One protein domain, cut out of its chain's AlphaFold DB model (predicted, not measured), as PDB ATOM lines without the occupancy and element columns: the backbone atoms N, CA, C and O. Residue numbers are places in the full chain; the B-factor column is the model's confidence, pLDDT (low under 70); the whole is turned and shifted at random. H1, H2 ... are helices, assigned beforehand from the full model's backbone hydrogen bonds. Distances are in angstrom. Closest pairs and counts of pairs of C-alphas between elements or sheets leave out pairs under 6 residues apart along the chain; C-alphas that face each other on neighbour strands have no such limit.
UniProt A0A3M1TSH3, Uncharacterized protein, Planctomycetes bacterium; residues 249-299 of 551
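Overview. This is residues 249 to 299 of the 551 residues of an uncharacterized protein of Planctomycetes bacterium (UniProt A0A3M1TSH3). This domain has little regular structure: three short helices, H1, H2 and H3, are set apart by two long loops in a rounded whole, with H3 crossing near H1 and H2 off by itself; the link after H1 folds back alongside it, and the link after H2 swings out at Pro 279 before returning past H1 to H3. The 51 printed residues hold H1, H2 and H3 in that order and no named strand; the class is all helix, though the named elements hold only 20 residues. It is compact, with a radius of gyration of the C-alphas of 9.7 A and spans of 24 by 23 by 19 A.

Arrangement. H1, residues 249 to 258, and H3, residues 291 to 296, are close but not clearly touching; their closest C-alphas, of Ile 254 and Leu 294, are 7.6 A apart. Their lines are only just about perpendicular, at 73 degrees. H2, residues 271 to 274, is apart from H1 and from H3. Every O i to N i+4 pair of H1 is within hydrogen-bond range; H3 has 0 of 2, but 3 of 3 O i to N i+3 pairs, and H2 is too short for an i+4 pair.

Along the chain. H1 begins at C-alpha 249 (168.584, 156.802, 143.671) and is 14.5 A long; H2 is 5.2 A. H3, 10.2 A, ends at C-alpha 296 (162.571, 168.660, 142.437).

Size, cuts and confidence. The printed part has no cut, and both links are long. The C-alphas of Glu 249 and Gly 299 are 5.9 A apart. No printed residue is under 70 in pLDDT.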
ATOM      1  N   GLU A 249     168.460 155.462 143.094       97.88
ATOM      2  CA  GLU A 249     168.584 156.802 143.671       97.88
ATOM      3  C   GLU A 249     167.269 157.589 143.584       97.88
ATOM      4  O   GLU A 249     166.839 158.170 144.580       97.88
ATOM      5  N   ALA A 250     166.608 157.584 142.421       98.25
ATOM      6  CA  ALA A 250     165.318 158.241 142.246       98.25
ATOM      7  C   ALA A 250     164.225 157.578 143.096       98.25
ATOM      8  O   ALA A 250     163.429 158.282 143.718       98.25
ATOM      9  N   VAL A 251     164.192 156.242 143.173       98.50
ATOM     10  CA  VAL A 251     163.231 155.505 144.007       98.50
ATOM     11  C   VAL A 251     163.367 155.911 145.471       98.50
ATOM     12  O   VAL A 251     162.384 156.333 146.080       98.50
ATOM     13  N   GLU A 252     164.567 155.823 146.042       98.50
ATOM     14  CA  GLU A 252     164.786 156.178 147.444       98.50
ATOM     15  C   GLU A 252     164.515 157.663 147.710       98.50
ATOM     16  O   GLU A 252     163.875 157.995 148.706       98.50
ATOM     17  N   ALA A 253     164.913 158.556 146.798       98.38
ATOM     18  CA  ALA A 253     164.650 159.984 146.934       98.38
ATOM     19  C   ALA A 253     163.151 160.329 146.852       98.38
ATOM     20  O   ALA A 253     162.708 161.243 147.545       98.38
ATOM     21  N   ILE A 254     162.349 159.605 146.058       98.50
ATOM     22  CA  ILE A 254     160.878 159.737 146.051       98.50
ATOM     23  C   ILE A 254     160.296 159.342 147.411       98.50
ATOM     24  O   ILE A 254     159.343 159.973 147.879       98.50
ATOM     25  N   LEU A 255     160.831 158.280 148.025       98.38
ATOM     26  CA  LEU A 255     160.371 157.798 149.325       98.38
ATOM     27  C   LEU A 255     160.703 158.792 150.441       98.38
ATOM     28  O   LEU A 255     159.791 159.110 151.201       98.38
ATOM     29  N   ASP A 256     161.939 159.306 150.484       98.31
ATOM     30  CA  ASP A 256     162.377 160.349 151.430       98.31
ATOM     31  C   ASP A 256     161.518 161.614 151.242       98.31
ATOM     32  O   ASP A 256     160.887 162.116 152.162       98.31
ATOM     33  N   TRP A 257     161.342 162.069 149.993       98.25
ATOM     34  CA  TRP A 257     160.598 163.300 149.697       98.25
ATOM     35  C   TRP A 257     159.170 163.336 150.265       98.25
ATOM     36  O   TRP A 257     158.668 164.408 150.630       98.25
ATOM     37  N   ARG A 258     158.483 162.185 150.275       97.44
ATOM     38  CA  ARG A 258     157.071 162.078 150.673       97.44
ATOM     39  C   ARG A 258     156.862 161.613 152.111       97.44
ATOM     40  O   ARG A 258     155.719 161.685 152.577       97.44
ATOM     41  N   ASP A 259     157.882 161.059 152.767       96.69
ATOM     42  CA  ASP A 259     157.738 160.572 154.136       96.69
ATOM     43  C   ASP A 259     157.791 161.725 155.152       96.69
ATOM     44  O   ASP A 259     157.795 162.893 154.786       96.69
ATOM     45  N   GLY A 260     157.569 161.426 156.430       95.69
ATOM     46  CA  GLY A 260     157.284 162.457 157.432       95.69
ATOM     47  C   GLY A 260     158.488 162.879 158.265       95.69
ATOM     48  O   GLY A 260     158.307 163.685 159.185       95.69
ATOM     49  N   ASP A 261     159.652 162.283 158.030       95.31
ATOM     50  CA  ASP A 261     160.848 162.490 158.837       95.31
ATOM     51  C   ASP A 261     161.937 163.220 158.034       95.31
ATOM     52  O   ASP A 261     161.611 163.928 157.095       95.31
ATOM     53  N   ASP A 262     163.174 163.238 158.524       96.00
ATOM     54  CA  ASP A 262     164.331 163.834 157.831       96.00
ATOM     55  C   ASP A 262     165.490 162.799 157.837       96.00
ATOM     56  O   ASP A 262     166.675 163.162 157.858       96.00
ATOM     57  N   GLU A 263     165.172 161.497 157.920       96.75
ATOM     58  CA  GLU A 263     166.141 160.395 157.936       96.75
ATOM     59  C   GLU A 263     166.367 159.851 156.518       96.75
ATOM     60  O   GLU A 263     165.663 158.965 156.044       96.75
ATOM     61  N   ALA A 264     167.422 160.336 155.860       95.94
ATOM     62  CA  ALA A 264     167.727 159.921 154.495       95.94
ATOM     63  C   ALA A 264     168.070 158.424 154.390       95.94
ATOM     64  O   ALA A 264     168.860 157.892 155.185       95.94
ATOM     65  N   ARG A 265     167.540 157.776 153.347       96.44
ATOM     66  CA  ARG A 265     167.955 156.428 152.916       96.44
ATOM     67  C   ARG A 265     169.369 156.454 152.306       96.44
ATOM     68  O   ARG A 265     169.999 157.505 152.207       96.44
ATOM     69  N   GLU A 266     169.917 155.289 151.957       96.19
ATOM     70  CA  GLU A 266     171.329 155.148 151.554       96.19
ATOM     71  C   GLU A 266     171.680 155.976 150.304       96.19
ATOM     72  O   GLU A 266     172.708 156.658 150.272       96.19
ATOM     73  N   GLN A 267     170.815 155.936 149.296       95.81
ATOM     74  CA  GLN A 267     170.892 156.696 148.048       95.81
ATOM     75  C   GLN A 267     169.866 157.835 147.985       95.81
ATOM     76  O   GLN A 267     169.948 158.676 147.084       95.81
ATOM     77  N   GLY A 268     168.952 157.897 148.953       95.81
ATOM     78  CA  GLY A 268     167.937 158.934 149.088       95.81
ATOM     79  C   GLY A 268     168.469 160.358 149.309       95.81
ATOM     80  O   GLY A 268     169.661 160.674 149.167       95.81
ATOM     81  N   ALA A 269     167.541 161.265 149.598       97.12
ATOM     82  CA  ALA A 269     167.831 162.656 149.898       97.12
ATOM     83  C   ALA A 269     166.729 163.326 150.710       97.12
ATOM     84  O   ALA A 269     165.571 163.366 150.307       97.12
ATOM     85  N   GLU A 270     167.178 164.009 151.759       97.94
ATOM     86  CA  GLU A 270     166.353 164.789 152.674       97.94
ATOM     87  C   GLU A 270     166.664 166.285 152.620       97.94
ATOM     88  O   GLU A 270     167.522 166.750 151.859       97.94
ATOM     89  N   SER A 271     166.010 167.063 153.482       97.56
ATOM     90  CA  SER A 271     166.218 168.510 153.635       97.56
ATOM     91  C   SER A 271     167.693 168.945 153.653       97.56
ATOM     92  O   SER A 271     168.023 170.005 153.119       97.56
ATOM     93  N   ALA A 272     168.599 168.147 154.232       96.94
ATOM     94  CA  ALA A 272     170.033 168.447 154.269       96.94
ATOM     95  C   ALA A 272     170.687 168.484 152.874       96.94
ATOM     96  O   ALA A 272     171.535 169.343 152.624       96.94
ATOM     97  N   TYR A 273     170.284 167.585 151.971       97.62
ATOM     98  CA  TYR A 273     170.751 167.562 150.585       97.62
ATOM     99  C   TYR A 273     170.204 168.771 149.816       97.62
ATOM    100  O   TYR A 273     170.972 169.547 149.246       97.62
ATOM    101  N   TYR A 274     168.887 168.987 149.862       97.94
ATOM    102  CA  TYR A 274     168.236 170.051 149.088       97.94
ATOM    103  C   TYR A 274     168.634 171.463 149.547       97.94
ATOM    104  O   TYR A 274     168.697 172.390 148.735       97.94
ATOM    105  N   ALA A 275     168.977 171.637 150.827       97.88
ATOM    106  CA  ALA A 275     169.455 172.911 151.361       97.88
ATOM    107  C   ALA A 275     170.869 173.282 150.876       97.88
ATOM    108  O   ALA A 275     171.271 174.437 151.018       97.88
ATOM    109  N   ALA A 276     171.621 172.325 150.321       97.62
ATOM    110  CA  ALA A 276     172.943 172.556 149.744       97.62
ATOM    111  C   ALA A 276     172.901 172.939 148.250       97.62
ATOM    112  O   ALA A 276     173.937 173.311 147.697       97.62
ATOM    113  N   LEU A 277     171.734 172.854 147.600       97.12
ATOM    114  CA  LEU A 277     171.546 173.218 146.191       97.12
ATOM    115  C   LEU A 277     171.444 174.741 145.992       97.12
ATOM    116  O   LEU A 277     171.254 175.497 146.944       97.12
ATOM    117  N   ASP A 278     171.541 175.191 144.737       96.06
ATOM    118  CA  ASP A 278     171.324 176.587 144.338       96.06
ATOM    119  C   ASP A 278     170.189 176.686 143.297       96.06
ATOM    120  O   ASP A 278     170.337 176.158 142.191       96.06
ATOM    121  N   PRO A 279     169.055 177.343 143.609       95.25
ATOM    122  CA  PRO A 279     168.699 177.913 144.912       95.25
ATOM    123  C   PRO A 279     168.398 176.817 145.954       95.25
ATOM    124  O   PRO A 279     167.860 175.771 145.588       95.25
ATOM    125  N   PRO A 280     168.661 177.052 147.254       97.62
ATOM    126  CA  PRO A 280     168.403 176.062 148.295       97.62
ATOM    127  C   PRO A 280     166.906 175.929 148.583       97.62
ATOM    128  O   PRO A 280     166.161 176.915 148.597       97.62
ATOM    129  N   TYR A 281     166.465 174.709 148.870       97.19
ATOM    130  CA  TYR A 281     165.100 174.407 149.311       97.19
ATOM    131  C   TYR A 281     165.095 173.217 150.276       97.19
ATOM    132  O   TYR A 281     166.145 172.692 150.625       97.19
ATOM    133  N   GLN A 282     163.920 172.839 150.773       96.88
ATOM    134  CA  GLN A 282     163.747 171.700 151.678       96.88
ATOM    135  C   GLN A 282     162.984 170.586 150.969       96.88
ATOM    136  O   GLN A 282     162.205 170.873 150.050       96.88
ATOM    137  N   ALA A 283     163.198 169.352 151.429       97.44
ATOM    138  CA  ALA A 283     162.293 168.259 151.122       97.44
ATOM    139  C   ALA A 283     160.889 168.625 151.631       97.44
ATOM    140  O   ALA A 283     160.723 169.453 152.536       97.44
ATOM    141  N   LYS A 284     159.858 168.107 150.967       97.44
ATOM    142  CA  LYS A 284     158.479 168.491 151.288       97.44
ATOM    143  C   LYS A 284     157.960 167.782 152.533       97.44
ATOM    144  O   LYS A 284     157.124 168.350 153.239       97.44
ATOM    145  N   ASN A 285     158.426 166.558 152.744       97.50
ATOM    146  CA  ASN A 285     158.055 165.639 153.811       97.50
ATOM    147  C   ASN A 285     156.526 165.490 153.900       97.50
ATOM    148  O   ASN A 285     155.894 165.582 154.960       97.50
ATOM    149  N   ALA A 286     155.902 165.415 152.720       97.50
ATOM    150  CA  ALA A 286     154.462 165.313 152.548       97.50
ATOM    151  C   ALA A 286     154.114 164.747 151.162       97.50
ATOM    152  O   ALA A 286     154.916 164.854 150.233       97.50
ATOM    153  N   PRO A 287     152.882 164.235 150.975       97.19
ATOM    154  CA  PRO A 287     152.432 163.715 149.688       97.19
ATOM    155  C   PRO A 287     152.614 164.697 148.515       97.19
ATOM    156  O   PRO A 287     152.381 165.905 148.642       97.19
ATOM    157  N   PHE A 288     152.964 164.160 147.350       97.69
ATOM    158  CA  PHE A 288     152.994 164.838 146.059       97.69
ATOM    159  C   PHE A 288     151.611 165.388 145.690       97.69
ATOM    160  O   PHE A 288     150.592 164.704 145.817       97.69
ATOM    161  N   GLU A 289     151.582 166.630 145.196       94.75
ATOM    162  CA  GLU A 289     150.351 167.292 144.718       94.75
ATOM    163  C   GLU A 289     150.260 167.337 143.183       94.75
ATOM    164  O   GLU A 289     149.182 167.549 142.622       94.75
ATOM    165  N   SER A 290     151.391 167.142 142.505       94.50
ATOM    166  CA  SER A 290     151.534 167.081 141.051       94.50
ATOM    167  C   SER A 290     152.700 166.161 140.705       94.50
ATOM    168  O   SER A 290     153.659 166.085 141.466       94.50
ATOM    169  N   LEU A 291     152.659 165.517 139.538       95.44
ATOM    170  CA  LEU A 291     153.803 164.750 139.035       95.44
ATOM    171  C   LEU A 291     154.991 165.649 138.673       95.44
ATOM    172  O   LEU A 291     156.127 165.234 138.841       95.44
ATOM    173  N   ASP A 292     154.751 166.898 138.261       95.31
ATOM    174  CA  ASP A 292     155.827 167.846 137.917       95.31
ATOM    175  C   ASP A 292     156.715 168.193 139.131       95.31
ATOM    176  O   ASP A 292     157.815 168.719 138.988       95.31
ATOM    177  N   GLU A 293     156.250 167.897 140.348       97.06
ATOM    178  CA  GLU A 293     157.034 168.035 141.574       97.06
ATOM    179  C   GLU A 293     158.209 167.043 141.635       97.06
ATOM    180  O   GLU A 293     159.209 167.342 142.285       97.06
ATOM    181  N   LEU A 294     158.137 165.923 140.902       98.06
ATOM    182  CA  LEU A 294     159.228 164.953 140.784       98.06
ATOM    183  C   LEU A 294     160.505 165.578 140.204       98.06
ATOM    184  O   LEU A 294     161.588 165.167 140.587       98.06
ATOM    185  N   LEU A 295     160.407 166.649 139.406       97.44
ATOM    186  CA  LEU A 295     161.574 167.401 138.909       97.44
ATOM    187  C   LEU A 295     162.367 168.121 140.019       97.44
ATOM    188  O   LEU A 295     163.408 168.720 139.756       97.44
ATOM    189  N   ARG A 296     161.859 168.136 141.258       97.25
ATOM    190  CA  ARG A 296     162.571 168.660 142.437       97.25
ATOM    191  C   ARG A 296     163.212 167.555 143.273       97.25
ATOM    192  O   ARG A 296     163.892 167.867 144.246       97.25
ATOM    193  N   VAL A 297     162.983 166.295 142.921       98.12
ATOM    194  CA  VAL A 297     163.517 165.132 143.623       98.12
ATOM    195  C   VAL A 297     164.875 164.776 143.026       98.12
ATOM    196  O   VAL A 297     165.091 164.860 141.817       98.12
ATOM    197  N   LYS A 298     165.822 164.407 143.888       97.88
ATOM    198  CA  LYS A 298     167.157 163.969 143.469       97.88
ATOM    199  C   LYS A 298     167.066 162.781 142.502       97.88
ATOM    200  O   LYS A 298     166.303 161.853 142.734       97.88
ATOM    201  N   GLY A 299     167.869 162.818 141.438       96.19
ATOM    202  CA  GLY A 299     167.960 161.729 140.462       96.19
ATOM    203  C   GLY A 299     166.855 161.706 139.401       96.19
ATOM    204  O   GLY A 299     166.880 160.810 138.566       96.19
TER     205      GLY A 299